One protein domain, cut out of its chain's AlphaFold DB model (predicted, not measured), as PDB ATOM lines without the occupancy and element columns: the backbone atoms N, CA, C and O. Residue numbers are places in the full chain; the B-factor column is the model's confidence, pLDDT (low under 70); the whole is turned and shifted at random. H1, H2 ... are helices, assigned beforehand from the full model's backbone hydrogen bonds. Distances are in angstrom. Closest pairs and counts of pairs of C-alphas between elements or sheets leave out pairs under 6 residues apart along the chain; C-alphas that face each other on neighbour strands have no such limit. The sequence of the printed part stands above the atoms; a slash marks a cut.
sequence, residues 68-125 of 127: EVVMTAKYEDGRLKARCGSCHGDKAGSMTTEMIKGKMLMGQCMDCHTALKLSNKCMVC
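What this domain is: This is residues 68 to 125 of the 127 residues of the protein "Cytochrome_C7 domain-containing protein" of Spirochaetae bacterium HGW-Spirochaetae-1 (UniProt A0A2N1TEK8). This model has little regular structure: three short helices, H1, H2 and H3, are strung on long loops and touch one another nowhere. Residues 73 to 84 fold back on themselves between H1 and H2, and residues 89 to 105 make a wide open loop from H2 round to H3, with residues 93 to 98 sticking out. The printed part has 58 residues, 19 of them in these helices, and no named strand; the class is all helix. It is loose, with a radius of gyration of the C-alphas of 13.2 A and spans of 35 by 28 by 18 A.

How they stand to each other: H1, residues 68 to 72, is apart from H2, residues 85 to 88. H3, residues 106 to 115, is apart from both. In H1 and H3 every O i to N i+4 pair is within hydrogen-bond range; H2 is too short for such a pair, and its one O i to N i+3 pair is not within range.

Where its parts are: H1 begins at C-alpha 68 (199.286, 219.108, 192.099) and is 5.9 A long. H2 is 4.8 A long. H3, 14.4 A long, ends at C-alpha 115 (180.704, 215.562, 195.871).

The domain as a whole: The C-alphas farthest apart, of Met 95 and Lys 121, are 37.5 A apart. The printed part has no cut, and both links are long. Residues 100 to 103 have pLDDT under 70.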
ATOM      1  N   GLU A  68     198.683 219.478 190.818       93.94
ATOM      2  CA  GLU A  68     199.286 219.108 192.099       93.94
ATOM      3  C   GLU A  68     198.270 219.190 193.237       93.94
ATOM      4  O   GLU A  68     198.111 218.222 193.980       93.94
ATOM      5  N   VAL A  69     197.529 220.300 193.341       92.06
ATOM      6  CA  VAL A  69     196.519 220.488 194.395       92.06
ATOM      7  C   VAL A  69     195.484 219.365 194.351       92.06
ATOM      8  O   VAL A  69     195.188 218.753 195.375       92.06
ATOM      9  N   VAL A  70     194.971 219.033 193.164       92.31
ATOM     10  CA  VAL A  70     193.944 217.992 193.019       92.31
ATOM     11  C   VAL A  70     194.505 216.596 193.310       92.31
ATOM     12  O   VAL A  70     193.844 215.796 193.972       92.31
ATOM     13  N   MET A  71     195.721 216.287 192.850       93.12
ATOM     14  CA  MET A  71     196.324 214.954 193.005       93.12
ATOM     15  C   MET A  71     196.938 214.708 194.389       93.12
ATOM     16  O   MET A  71     197.188 213.556 194.740       93.12
ATOM     17  N   THR A  72     197.167 215.754 195.181       92.81
ATOM     18  CA  THR A  72     197.690 215.647 196.554       92.81
ATOM     19  C   THR A  72     196.625 215.863 197.626       92.81
ATOM     20  O   THR A  72     196.877 215.556 198.793       92.81
ATOM     21  N   ALA A  73     195.426 216.324 197.256       91.88
ATOM     22  CA  ALA A  73     194.318 216.500 198.183       91.88
ATOM     23  C   ALA A  73     193.942 215.173 198.861       91.88
ATOM     24  O   ALA A  73     193.686 214.165 198.197       91.88
ATOM     25  N   LYS A  74     193.870 215.184 200.196       94.62
ATOM     26  CA  LYS A  74     193.592 214.005 201.027       94.62
ATOM     27  C   LYS A  74     192.341 214.184 201.875       94.62
ATOM     28  O   LYS A  74     191.970 215.302 202.228       94.62
ATOM     29  N   TYR A  75     191.673 213.081 202.188       91.69
ATOM     30  CA  TYR A  75     190.727 213.043 203.301       91.69
ATOM     31  C   TYR A  75     191.488 212.990 204.634       91.69
ATOM     32  O   TYR A  75     192.700 212.778 204.656       91.69
ATOM     33  N   GLU A  76     190.769 213.165 205.741       93.06
ATOM     34  CA  GLU A  76     191.335 213.127 207.098       93.06
ATOM     35  C   GLU A  76     192.028 211.794 207.416       93.06
ATOM     36  O   GLU A  76     193.021 211.766 208.132       93.06
ATOM     37  N   ASP A  77     191.564 210.697 206.811       94.75
ATOM     38  CA  ASP A  77     192.161 209.363 206.941       94.75
ATOM     39  C   ASP A  77     193.403 209.139 206.051       94.75
ATOM     40  O   ASP A  77     193.941 208.035 205.987       94.75
ATOM     41  N   GLY A  78     193.853 210.173 205.336       94.06
ATOM     42  CA  GLY A  78     195.050 210.149 204.500       94.06
ATOM     43  C   GLY A  78     194.855 209.614 203.080       94.06
ATOM     44  O   GLY A  78     195.797 209.705 202.283       94.06
ATOM     45  N   ARG A  79     193.670 209.105 202.703       94.38
ATOM     46  CA  ARG A  79     193.423 208.662 201.317       94.38
ATOM     47  C   ARG A  79     193.376 209.865 200.368       94.38
ATOM     48  O   ARG A  79     192.873 210.926 200.736       94.38
ATOM     49  N   LEU A  80     193.823 209.696 199.123       93.88
ATOM     50  CA  LEU A  80     193.691 210.731 198.088       93.88
ATOM     51  C   LEU A  80     192.224 210.931 197.681       93.88
ATOM     52  O   LEU A  80     191.477 209.960 197.545       93.88
ATOM     53  N   LYS A  81     191.826 212.187 197.459       93.94
ATOM     54  CA  LYS A  81     190.476 212.562 197.006       93.94
ATOM     55  C   LYS A  81     190.221 212.243 195.534       93.94
ATOM     56  O   LYS A  81     189.079 211.991 195.167       93.94
ATOM     57  N   ALA A  82     191.263 212.237 194.708       93.00
ATOM     58  CA  ALA A  82     191.164 212.015 193.271       93.00
ATOM     59  C   ALA A  82     192.283 211.096 192.761       93.00
ATOM     60  O   ALA A  82     193.291 210.868 193.433       93.00
ATOM     61  N   ARG A  83     192.090 210.551 191.557       91.50
ATOM     62  CA  ARG A  83     193.075 209.736 190.827       91.50
ATOM     63  C   ARG A  83     193.074 210.156 189.363       91.50
ATOM     64  O   ARG A  83     192.055 210.620 188.875       91.50
ATOM     65  N   CYS A  84     194.153 209.910 188.623       89.88
ATOM     66  CA  CYS A  84     194.260 210.302 187.209       89.88
ATOM     67  C   CYS A  84     193.045 209.852 186.373       89.88
ATOM     68  O   CYS A  84     192.516 210.613 185.562       89.88
ATOM     69  N   GLY A  85     192.566 208.628 186.621       88.56
ATOM     70  CA  GLY A  85     191.446 208.042 185.891       88.56
ATOM     71  C   GLY A  85     190.080 208.680 186.153       88.56
ATOM     72  O   GLY A  85     189.194 208.508 185.323       88.56
ATOM     73  N   SER A  86     189.901 209.460 187.229       87.50
ATOM     74  CA  SER A  86     188.627 210.157 187.470       87.50
ATOM     75  C   SER A  86     188.354 211.263 186.449       87.50
ATOM     76  O   SER A  86     187.202 211.623 186.251       87.50
ATOM     77  N   CYS A  87     189.400 211.783 185.797       86.19
ATOM     78  CA  CYS A  87     189.286 212.794 184.741       86.19
ATOM     79  C   CYS A  87     189.734 212.253 183.377       86.19
ATOM     80  O   CYS A  87     189.116 212.547 182.359       86.19
ATOM     81  N   HIS A  88     190.798 211.443 183.341       86.75
ATOM     82  CA  HIS A  88     191.404 210.992 182.085       86.75
ATOM     83  C   HIS A  88     190.949 209.603 181.611       86.75
ATOM     84  O   HIS A  88     191.394 209.145 180.552       86.75
ATOM     85  N   GLY A  89     190.062 208.941 182.359       85.88
ATOM     86  CA  GLY A  89     189.662 207.559 182.108       85.88
ATOM     87  C   GLY A  89     190.818 206.572 182.286       85.88
ATOM     88  O   GLY A  89     191.860 206.901 182.858       85.88
ATOM     89  N   ASP A  90     190.651 205.351 181.781       87.50
ATOM     90  CA  ASP A  90     191.697 204.333 181.862       87.50
ATOM     91  C   ASP A  90     192.818 204.597 180.849       87.50
ATOM     92  O   ASP A  90     192.814 204.112 179.720       87.50
ATOM     93  N   LYS A  91     193.785 205.422 181.255       84.88
ATOM     94  CA  LYS A  91     195.009 205.658 180.481       84.88
ATOM     95  C   LYS A  91     196.035 204.542 180.643       84.88
ATOM     96  O   LYS A  91     196.878 204.405 179.769       84.88
ATOM     97  N   ALA A  92     195.961 203.755 181.715       86.88
ATOM     98  CA  ALA A  92     196.892 202.653 181.941       86.88
ATOM     99  C   ALA A  92     196.613 201.476 180.991       86.88
ATOM    100  O   ALA A  92     197.553 200.842 180.526       86.88
ATOM    101  N   GLY A  93     195.340 201.223 180.673       87.62
ATOM    102  CA  GLY A  93     194.908 200.235 179.681       87.62
ATOM    103  C   GLY A  93     194.779 200.766 178.246       87.62
ATOM    104  O   GLY A  93     194.384 200.012 177.358       87.62
ATOM    105  N   SER A  94     195.079 202.046 177.992       85.44
ATOM    106  CA  SER A  94     194.950 202.650 176.658       85.44
ATOM    107  C   SER A  94     196.220 202.471 175.835       85.44
ATOM    108  O   SER A  94     197.298 202.880 176.256       85.44
ATOM    109  N   MET A  95     196.070 201.961 174.612       84.44
ATOM    110  CA  MET A  95     197.146 201.903 173.611       84.44
ATOM    111  C   MET A  95     197.075 203.049 172.595       84.44
ATOM    112  O   MET A  95     197.904 203.131 171.693       84.44
ATOM    113  N   THR A  96     196.080 203.931 172.719       81.06
ATOM    114  CA  THR A  96     195.901 205.081 171.831       81.06
ATOM    115  C   THR A  96     196.059 206.389 172.598       81.06
ATOM    116  O   THR A  96     195.836 206.475 173.811       81.06
ATOM    117  N   THR A  97     196.431 207.430 171.858       75.44
ATOM    118  CA  THR A  97     196.448 208.823 172.316       75.44
ATOM    119  C   THR A  97     195.140 209.542 171.986       75.44
ATOM    120  O   THR A  97     195.092 210.772 172.008       75.44
ATOM    121  N   GLU A  98     194.077 208.793 171.668       75.62
ATOM    122  CA  GLU A  98     192.786 209.372 171.320       75.62
ATOM    123  C   GLU A  98     192.271 210.284 172.433       75.62
ATOM    124  O   GLU A  98     192.491 210.066 173.634       75.62
ATOM    125  N   MET A  99     191.552 211.323 172.011       70.38
ATOM    126  CA  MET A  99     190.892 212.230 172.936       70.38
ATOM    127  C   MET A  99     189.982 211.432 173.870       70.38
ATOM    128  O   MET A  99     189.235 210.547 173.447       70.38
ATOM    129  N   ILE A 100     190.018 211.779 175.155       69.50
ATOM    130  CA  ILE A 100     189.067 211.233 176.122       69.50
ATOM    131  C   ILE A 100     187.662 211.558 175.613       69.50
ATOM    132  O   ILE A 100     187.380 212.693 175.222       69.50
ATOM    133  N   LYS A 101     186.778 210.558 175.599       62.72
ATOM    134  CA  LYS A 101     185.362 210.780 175.303       62.72
ATOM    135  C   LYS A 101     184.771 211.627 176.428       62.72
ATOM    136  O   LYS A 101     184.456 211.115 177.494       62.72
ATOM    137  N   GLY A 102     184.666 212.927 176.193       59.94
ATOM    138  CA  GLY A 102     184.176 213.887 177.172       59.94
ATOM    139  C   GLY A 102     184.929 215.204 177.055       59.94
ATOM    140  O   GLY A 102     186.149 215.232 176.940       59.94
ATOM    141  N   LYS A 103     184.191 216.310 177.065       63.19
ATOM    142  CA  LYS A 103     184.783 217.633 177.261       63.19
ATOM    143  C   LYS A 103     184.938 217.828 178.770       63.19
ATOM    144  O   LYS A 103     183.997 217.511 179.492       63.19
ATOM    145  N   MET A 104     186.071 218.364 179.227       77.00
ATOM    146  CA  MET A 104     186.257 218.826 180.614       77.00
ATOM    147  C   MET A 104     185.417 220.093 180.832       77.00
ATOM    148  O   MET A 104     185.929 221.208 180.888       77.00
ATOM    149  N   LEU A 105     184.095 219.928 180.825       86.44
ATOM    150  CA  LEU A 105     183.145 221.021 180.986       86.44
ATOM    151  C   LEU A 105     183.170 221.503 182.433       86.44
ATOM    152  O   LEU A 105     183.313 220.699 183.353       86.44
ATOM    153  N   MET A 106     182.912 222.795 182.631       90.50
ATOM    154  CA  MET A 106     182.782 223.409 183.957       90.50
ATOM    155  C   MET A 106     181.884 222.591 184.902       90.50
ATOM    156  O   MET A 106     182.248 222.380 186.054       90.50
ATOM    157  N   GLY A 107     180.760 222.062 184.399       90.50
ATOM    158  CA  GLY A 107     179.845 221.228 185.184       90.50
ATOM    159  C   GLY A 107     180.508 219.989 185.794       90.50
ATOM    160  O   GLY A 107     180.310 219.722 186.970       90.50
ATOM    161  N   GLN A 108     181.390 219.298 185.061       88.44
ATOM    162  CA  GLN A 108     182.097 218.125 185.596       88.44
ATOM    163  C   GLN A 108     183.023 218.496 186.761       88.44
ATOM    164  O   GLN A 108     183.123 217.756 187.741       88.44
ATOM    165  N   CYS A 109     183.676 219.659 186.679       89.94
ATOM    166  CA  CYS A 109     184.493 220.183 187.771       89.94
ATOM    167  C   CYS A 109     183.621 220.512 188.992       89.94
ATOM    168  O   CYS A 109     183.932 220.090 190.107       89.94
ATOM    169  N   MET A 110     182.501 221.210 188.775       93.56
ATOM    170  CA  MET A 110     181.585 221.624 189.843       93.56
ATOM    171  C   MET A 110     180.911 220.446 190.547       93.56
ATOM    172  O   MET A 110     180.761 220.470 191.774       93.56
ATOM    173  N   ASP A 111     180.535 219.409 189.799       92.94
ATOM    174  CA  ASP A 111     179.936 218.185 190.333       92.94
ATOM    175  C   ASP A 111     180.935 217.452 191.234       92.94
ATOM    176  O   ASP A 111     180.609 217.080 192.366       92.94
ATOM    177  N   CYS A 112     182.188 217.323 190.781       91.50
ATOM    178  CA  CYS A 112     183.268 216.736 191.571       91.50
ATOM    179  C   CYS A 112     183.531 217.538 192.856       91.50
ATOM    180  O   CYS A 112     183.599 216.970 193.948       91.50
ATOM    181  N   HIS A 113     183.611 218.868 192.758       93.19
ATOM    182  CA  HIS A 113     183.784 219.735 193.923       93.19
ATOM    183  C   HIS A 113     182.630 219.577 194.917       93.19
ATOM    184  O   HIS A 113     182.874 219.416 196.110       93.19
ATOM    185  N   THR A 114     181.386 219.530 194.437       95.31
ATOM    186  CA  THR A 114     180.202 219.326 195.284       95.31
ATOM    187  C   THR A 114     180.267 217.985 196.011       95.31
ATOM    188  O   THR A 114     180.105 217.938 197.233       95.31
ATOM    189  N   ALA A 115     180.581 216.901 195.296       93.00
ATOM    190  CA  ALA A 115     180.704 215.562 195.871       93.00
ATOM    191  C   ALA A 115     181.804 215.477 196.945       93.00
ATOM    192  O   ALA A 115     181.665 214.760 197.938       93.00
ATOM    193  N   LEU A 116     182.886 216.241 196.775       91.06
ATOM    194  CA  LEU A 116     184.013 216.302 197.706       91.06
ATOM    195  C   LEU A 116     183.880 217.391 198.781       91.06
ATOM    196  O   LEU A 116     184.789 217.521 199.607       91.06
ATOM    197  N   LYS A 117     182.764 218.134 198.798       91.38
ATOM    198  CA  LYS A 117     182.508 219.288 199.680       91.38
ATOM    199  C   LYS A 117     183.574 220.391 199.556       91.38
ATOM    200  O   LYS A 117     183.989 220.983 200.549       91.38
ATOM    201  N   LEU A 118     184.027 220.646 198.332       90.25
ATOM    202  CA  LEU A 118     184.949 221.719 197.962       90.25
ATOM    203  C   LEU A 118     184.181 222.947 197.449       90.25
ATOM    204  O   LEU A 118     183.017 222.867 197.061       90.25
ATOM    205  N   SER A 119     184.843 224.104 197.459       91.94
ATOM    206  CA  SER A 119     184.244 225.367 197.021       91.94
ATOM    207  C   SER A 119     184.026 225.403 195.504       91.94
ATOM    208  O   SER A 119     184.915 225.052 194.733       91.94
ATOM    209  N   ASN A 120     182.865 225.921 195.096       93.81
ATOM    210  CA  ASN A 120     182.517 226.256 193.710       93.81
ATOM    211  C   ASN A 120     182.426 227.774 193.478       93.81
ATOM    212  O   ASN A 120     181.779 228.229 192.538       93.81
ATOM    213  N   LYS A 121     183.036 228.588 194.352       94.50
ATOM    214  CA  LYS A 121     183.138 230.037 194.121       94.50
ATOM    215  C   LYS A 121     183.927 230.295 192.833       94.50
ATOM    216  O   LYS A 121     184.927 229.626 192.603       94.50
ATOM    217  N   CYS A 122     183.520 231.295 192.050       91.94
ATOM    218  CA  CYS A 122     184.101 231.576 190.730       91.94
ATOM    219  C   CYS A 122     185.634 231.682 190.769       91.94
ATOM    220  O   CYS A 122     186.309 230.995 190.011       91.94
ATOM    221  N   MET A 123     186.166 232.429 191.744       90.62
ATOM    222  CA  MET A 123     187.609 232.669 191.917       90.62
ATOM    223  C   MET A 123     188.422 231.447 192.379       90.62
ATOM    224  O   MET A 123     189.610 231.559 192.649       90.62
ATOM    225  N   VAL A 124     187.793 230.280 192.549       88.75
ATOM    226  CA  VAL A 124     188.524 229.021 192.777       88.75
ATOM    227  C   VAL A 124     189.124 228.506 191.470       88.75
ATOM    228  O   VAL A 124     190.158 227.845 191.501       88.75
ATOM    229  N   CYS A 125     188.468 228.792 190.343       89.69
ATOM    230  CA  CYS A 125     188.821 228.245 189.036       89.69
ATOM    231  C   CYS A 125     189.050 229.326 187.979       89.69
ATOM    232  O   CYS A 125     189.636 229.021 186.951       89.69
TER     233      CYS A 125